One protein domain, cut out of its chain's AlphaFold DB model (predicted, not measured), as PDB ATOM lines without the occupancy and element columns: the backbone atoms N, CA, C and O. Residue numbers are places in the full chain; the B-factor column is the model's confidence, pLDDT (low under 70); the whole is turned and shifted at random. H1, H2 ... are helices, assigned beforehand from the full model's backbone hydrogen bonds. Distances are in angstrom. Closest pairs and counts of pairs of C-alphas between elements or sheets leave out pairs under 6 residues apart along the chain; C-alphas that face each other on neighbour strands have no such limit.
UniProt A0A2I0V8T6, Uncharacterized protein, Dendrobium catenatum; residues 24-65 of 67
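Overview. This is residues 24 to 65 of the 67 residues of an uncharacterized protein of Dendrobium catenatum (UniProt A0A2I0V8T6). A loose, flat string of three helices: at one end H2 and the short H3 touch, the loop of residues 55 to 60 swinging out from the end of H2 and folding back so that H3 packs beside Lys 52 of H2, while the tiny H1 lies far off at the other end. The long loop of residues 32 to 44 bridges the two ends, and its residues 32 to 37 stick out free. The printed part has 42 residues with three named helices, in the order H1, H2, H3, and no named strand; the class is all helix, though under half of the residues, 19, are in named elements. It is loose, with a radius of gyration of the C-alphas of 12.4 A, and spans 35 by 20 by 9 A.

Along the chain. H2, the longest helix, holds residues 45 to 54 and measures 14.2 A from C-alpha 45 at (-19.259, 4.482, -57.888) to C-alpha 54 at (-30.799, 2.116, -49.885). H3 holds residues 61 to 65 and ends with C-alpha 65 at (-17.647, -2.534, -47.996), 7.3 A from its first C-alpha. H1 holds residues 28 to 31, 5.1 A long, and begins with C-alpha 28 at (-1.985, -1.502, -54.288).

Arrangement. H2 and H3 touch, their closest C-alphas being those of Lys 52 and Ile 61, 6.2 A apart; their centres are 10.4 A apart. H1 is apart from H2 and from H3. In H2 every O i to N i+4 pair is within hydrogen-bond range; in H3 it is 0 of 1, beside 2 of 2 O i to N i+3 pairs, and H1 is too short for an O i to N i+4 pair.

Size, cuts and confidence. The C-alphas farthest apart, of Arg 33 and Lys 56, are 35.1 A apart. The printed part has no cut. The link from H1 to H2, 13 residues, is long; that from H2 to H3, 6 residues, is short. The mean pLDDT of the printed part is 82.0; residues 33 to 38 and 56 to 58 are under 70.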
ATOM      1  N   PHE A  24     -13.218   1.296 -57.628       86.44
ATOM      2  CA  PHE A  24     -12.256   1.827 -56.667       86.44
ATOM      3  C   PHE A  24     -12.051   0.825 -55.532       86.44
ATOM      4  O   PHE A  24     -12.984   0.196 -55.034       86.44
ATOM      5  N   ALA A  25     -10.792   0.671 -55.151       88.25
ATOM      6  CA  ALA A  25     -10.309  -0.233 -54.121       88.25
ATOM      7  C   ALA A  25      -9.090   0.421 -53.445       88.25
ATOM      8  O   ALA A  25      -8.561   1.406 -53.979       88.25
ATOM      9  N   PRO A  26      -8.624  -0.086 -52.291       87.94
ATOM     10  CA  PRO A  26      -7.373   0.375 -51.702       87.94
ATOM     11  C   PRO A  26      -6.232   0.347 -52.727       87.94
ATOM     12  O   PRO A  26      -6.068  -0.626 -53.462       87.94
ATOM     13  N   ALA A  27      -5.451   1.428 -52.796       86.50
ATOM     14  CA  ALA A  27      -4.369   1.525 -53.769       86.50
ATOM     15  C   ALA A  27      -3.314   0.431 -53.496       86.50
ATOM     16  O   ALA A  27      -2.823   0.360 -52.368       86.50
ATOM     17  N   PRO A  28      -2.898  -0.370 -54.499       83.44
ATOM     18  CA  PRO A  28      -1.985  -1.502 -54.288       83.44
ATOM     19  C   PRO A  28      -0.684  -1.119 -53.576       83.44
ATOM     20  O   PRO A  28      -0.268  -1.775 -52.630       83.44
ATOM     21  N   LYS A  29      -0.119   0.042 -53.933       84.75
ATOM     22  CA  LYS A  29       1.100   0.593 -53.319       84.75
ATOM     23  C   LYS A  29       0.979   0.875 -51.815       84.75
ATOM     24  O   LYS A  29       1.996   1.011 -51.142       84.75
ATOM     25  N   LEU A  30      -0.241   1.044 -51.302       81.25
ATOM     26  CA  LEU A  30      -0.492   1.206 -49.868       81.25
ATOM     27  C   LEU A  30      -0.563  -0.148 -49.164       81.25
ATOM     28  O   LEU A  30      -0.141  -0.242 -48.019       81.25
ATOM     29  N   LEU A  31      -1.048  -1.182 -49.852       79.94
ATOM     30  CA  LEU A  31      -1.104  -2.546 -49.332       79.94
ATOM     31  C   LEU A  31       0.295  -3.164 -49.276       79.94
ATOM     32  O   LEU A  31       0.654  -3.739 -48.267       79.94
ATOM     33  N   GLU A  32       1.131  -2.956 -50.293       76.12
ATOM     34  CA  GLU A  32       2.504  -3.491 -50.353       76.12
ATOM     35  C   GLU A  32       3.424  -3.006 -49.218       76.12
ATOM     36  O   GLU A  32       4.424  -3.646 -48.910       76.12
ATOM     37  N   ARG A  33       3.117  -1.856 -48.606       67.44
ATOM     38  CA  ARG A  33       3.940  -1.242 -47.547       67.44
ATOM     39  C   ARG A  33       3.574  -1.693 -46.138       67.44
ATOM     40  O   ARG A  33       4.207  -1.254 -45.182       67.44
ATOM     41  N   SER A  34       2.543  -2.511 -45.998       61.19
ATOM     42  CA  SER A  34       2.018  -2.931 -44.707       61.19
ATOM     43  C   SER A  34       1.619  -4.395 -44.788       61.19
ATOM     44  O   SER A  34       1.032  -4.794 -45.783       61.19
ATOM     45  N   ASP A  35       1.838  -5.185 -43.738       67.62
ATOM     46  CA  ASP A  35       1.258  -6.537 -43.614       67.62
ATOM     47  C   ASP A  35      -0.273  -6.469 -43.390       67.62
ATOM     48  O   ASP A  35      -0.852  -7.166 -42.559       67.62
ATOM     49  N   CYS A  36      -0.947  -5.539 -44.068       64.56
ATOM     50  CA  CYS A  36      -2.331  -5.172 -43.862       64.56
ATOM     51  C   CYS A  36      -3.192  -5.907 -44.886       64.56
ATOM     52  O   CYS A  36      -3.134  -5.641 -46.089       64.56
ATOM     53  N   SER A  37      -4.019  -6.832 -44.403       67.62
ATOM     54  CA  SER A  37      -5.088  -7.426 -45.201       67.62
ATOM     55  C   SER A  37      -6.058  -6.341 -45.677       67.62
ATOM     56  O   SER A  37      -6.365  -5.408 -44.935       67.62
ATOM     57  N   THR A  38      -6.570  -6.455 -46.906       69.25
ATOM     58  CA  THR A  38      -7.536  -5.506 -47.482       69.25
ATOM     59  C   THR A  38      -8.759  -5.321 -46.585       69.25
ATOM     60  O   THR A  38      -9.631  -6.180 -46.550       69.25
ATOM     61  N   ILE A  39      -8.843  -4.166 -45.913       79.94
ATOM     62  CA  ILE A  39      -9.962  -3.812 -45.021       79.94
ATOM     63  C   ILE A  39     -11.227  -3.485 -45.823       79.94
ATOM     64  O   ILE A  39     -12.323  -3.580 -45.291       79.94
ATOM     65  N   PHE A  40     -11.091  -3.096 -47.095       88.06
ATOM     66  CA  PHE A  40     -12.212  -2.707 -47.949       88.06
ATOM     67  C   PHE A  40     -12.194  -3.462 -49.276       88.06
ATOM     68  O   PHE A  40     -11.156  -3.525 -49.942       88.06
ATOM     69  N   ARG A  41     -13.353  -3.984 -49.689       88.50
ATOM     70  CA  ARG A  41     -13.540  -4.599 -51.008       88.50
ATOM     71  C   ARG A  41     -13.604  -3.542 -52.108       88.50
ATOM     72  O   ARG A  41     -14.008  -2.405 -51.871       88.50
ATOM     73  N   GLY A  42     -13.251  -3.946 -53.326       89.94
ATOM     74  CA  GLY A  42     -13.461  -3.119 -54.511       89.94
ATOM     75  C   GLY A  42     -14.952  -2.921 -54.797       89.94
ATOM     76  O   GLY A  42     -15.736  -3.865 -54.688       89.94
ATOM     77  N   ILE A  43     -15.336  -1.698 -55.154       91.50
ATOM     78  CA  ILE A  43     -16.716  -1.327 -55.481       91.50
ATOM     79  C   ILE A  43     -16.732  -0.220 -56.545       91.50
ATOM     80  O   ILE A  43     -15.804   0.584 -56.639       91.50
ATOM     81  N   THR A  44     -17.766  -0.175 -57.380       91.75
ATOM     82  CA  THR A  44     -17.974   0.901 -58.360       91.75
ATOM     83  C   THR A  44     -18.689   2.105 -57.744       91.75
ATOM     84  O   THR A  44     -19.365   2.010 -56.715       91.75
ATOM     85  N   PHE A  45     -18.592   3.272 -58.389       89.12
ATOM     86  CA  PHE A  45     -19.259   4.482 -57.888       89.12
ATOM     87  C   PHE A  45     -20.783   4.371 -57.932       89.12
ATOM     88  O   PHE A  45     -21.462   4.803 -57.000       89.12
ATOM     89  N   LYS A  46     -21.319   3.694 -58.949       90.81
ATOM     90  CA  LYS A  46     -22.742   3.357 -59.043       90.81
ATOM     91  C   LYS A  46     -23.223   2.493 -57.874       90.81
ATOM     92  O   LYS A  46     -24.249   2.807 -57.275       90.81
ATOM     93  N   GLU A  47     -22.483   1.445 -57.520       90.62
ATOM     94  CA  GLU A  47     -22.832   0.564 -56.396       90.62
ATOM     95  C   GLU A  47     -22.757   1.296 -55.053       90.62
ATOM     96  O   GLU A  47     -23.659   1.161 -54.229       90.62
ATOM     97  N   LEU A  48     -21.736   2.132 -54.843       89.56
ATOM     98  CA  LEU A  48     -21.610   2.942 -53.629       89.56
ATOM     99  C   LEU A  48     -22.794   3.905 -53.456       89.56
ATOM    100  O   LEU A  48     -23.333   4.041 -52.357       89.56
ATOM    101  N   LEU A  49     -23.217   4.565 -54.539       89.31
ATOM    102  CA  LEU A  49     -24.399   5.427 -54.525       89.31
ATOM    103  C   LEU A  49     -25.669   4.627 -54.224       89.31
ATOM    104  O   LEU A  49     -26.477   5.068 -53.409       89.31
ATOM    105  N   ALA A  50     -25.834   3.447 -54.827       90.00
ATOM    106  CA  ALA A  50     -26.971   2.574 -54.546       90.00
ATOM    107  C   ALA A  50     -27.029   2.187 -53.058       90.00
ATOM    108  O   ALA A  50     -28.069   2.384 -52.429       90.00
ATOM    109  N   LEU A  51     -25.905   1.754 -52.472       89.44
ATOM    110  CA  LEU A  51     -25.803   1.442 -51.041       89.44
ATOM    111  C   LEU A  51     -26.176   2.649 -50.173       89.44
ATOM    112  O   LEU A  51     -26.974   2.520 -49.247       89.44
ATOM    113  N   LYS A  52     -25.661   3.838 -50.505       87.50
ATOM    114  CA  LYS A  52     -25.972   5.087 -49.794       87.50
ATOM    115  C   LYS A  52     -27.465   5.420 -49.803       87.50
ATOM    116  O   LYS A  52     -27.993   5.880 -48.794       87.50
ATOM    117  N   TYR A  53     -28.143   5.241 -50.935       87.44
ATOM    118  CA  TYR A  53     -29.563   5.575 -51.055       87.44
ATOM    119  C   TYR A  53     -30.486   4.504 -50.464       87.44
ATOM    120  O   TYR A  53     -31.563   4.852 -49.974       87.44
ATOM    121  N   GLN A  54     -30.067   3.236 -50.481       87.88
ATOM    122  CA  GLN A  54     -30.799   2.116 -49.885       87.88
ATOM    123  C   GLN A  54     -30.679   2.096 -48.355       87.88
ATOM    124  O   GLN A  54     -31.660   1.830 -47.663       87.88
ATOM    125  N   HIS A  55     -29.509   2.438 -47.815       80.69
ATOM    126  CA  HIS A  55     -29.226   2.395 -46.383       80.69
ATOM    127  C   HIS A  55     -29.133   3.803 -45.790       80.69
ATOM    128  O   HIS A  55     -28.068   4.271 -45.404       80.69
ATOM    129  N   LYS A  56     -30.285   4.476 -45.671       69.44
ATOM    130  CA  LYS A  56     -30.401   5.801 -45.024       69.44
ATOM    131  C   LYS A  56     -30.177   5.790 -43.496       69.44
ATOM    132  O   LYS A  56     -30.332   6.835 -42.868       69.44
ATOM    133  N   SER A  57     -29.892   4.636 -42.882       69.25
ATOM    134  CA  SER A  57     -29.705   4.505 -41.428       69.25
ATOM    135  C   SER A  57     -28.294   4.917 -40.974       69.25
ATOM    136  O   SER A  57     -27.418   5.161 -41.795       69.25
ATOM    137  N   MET A  58     -28.078   5.000 -39.653       60.53
ATOM    138  CA  MET A  58     -26.862   5.519 -38.992       60.53
ATOM    139  C   MET A  58     -25.537   4.796 -39.307       60.53
ATOM    140  O   MET A  58     -24.494   5.223 -38.813       60.53
ATOM    141  N   ASN A  59     -25.543   3.724 -40.098       70.38
ATOM    142  CA  ASN A  59     -24.324   2.973 -40.387       70.38
ATOM    143  C   ASN A  59     -23.491   3.689 -41.451       70.38
ATOM    144  O   ASN A  59     -24.022   4.233 -42.423       70.38
ATOM    145  N   SER A  60     -22.170   3.680 -41.284       83.69
ATOM    146  CA  SER A  60     -21.286   4.242 -42.295       83.69
ATOM    147  C   SER A  60     -21.399   3.412 -43.568       83.69
ATOM    148  O   SER A  60     -21.368   2.186 -43.521       83.69
ATOM    149  N   ILE A  61     -21.451   4.067 -44.733       85.44
ATOM    150  CA  ILE A  61     -21.398   3.371 -46.033       85.44
ATOM    151  C   ILE A  61     -20.152   2.472 -46.110       85.44
ATOM    152  O   ILE A  61     -20.178   1.410 -46.728       85.44
ATOM    153  N   MET A  62     -19.080   2.880 -45.423       86.81
ATOM    154  CA  MET A  62     -17.833   2.128 -45.336       86.81
ATOM    155  C   MET A  62     -18.016   0.753 -44.687       86.81
ATOM    156  O   MET A  62     -17.279  -0.163 -45.026       86.81
ATOM    157  N   ASP A  63     -18.992   0.578 -43.794       88.06
ATOM    158  CA  ASP A  63     -19.225  -0.701 -43.119       88.06
ATOM    159  C   ASP A  63     -19.785  -1.765 -44.077       88.06
ATOM    160  O   ASP A  63     -19.494  -2.944 -43.913       88.06
ATOM    161  N   PHE A  64     -20.490  -1.364 -45.142       86.06
ATOM    162  CA  PHE A  64     -21.011  -2.282 -46.170       86.06
ATOM    163  C   PHE A  64     -19.953  -2.774 -47.166       86.06
ATOM    164  O   PHE A  64     -20.224  -3.632 -48.017       86.06
ATOM    165  N   ILE A  65     -18.760  -2.188 -47.114       88.38
ATOM    166  CA  ILE A  65     -17.647  -2.534 -47.996       88.38
ATOM    167  C   ILE A  65     -16.431  -3.036 -47.223       88.38
ATOM    168  O   ILE A  65     -15.408  -3.296 -47.849       88.38
TER     169      ILE A  65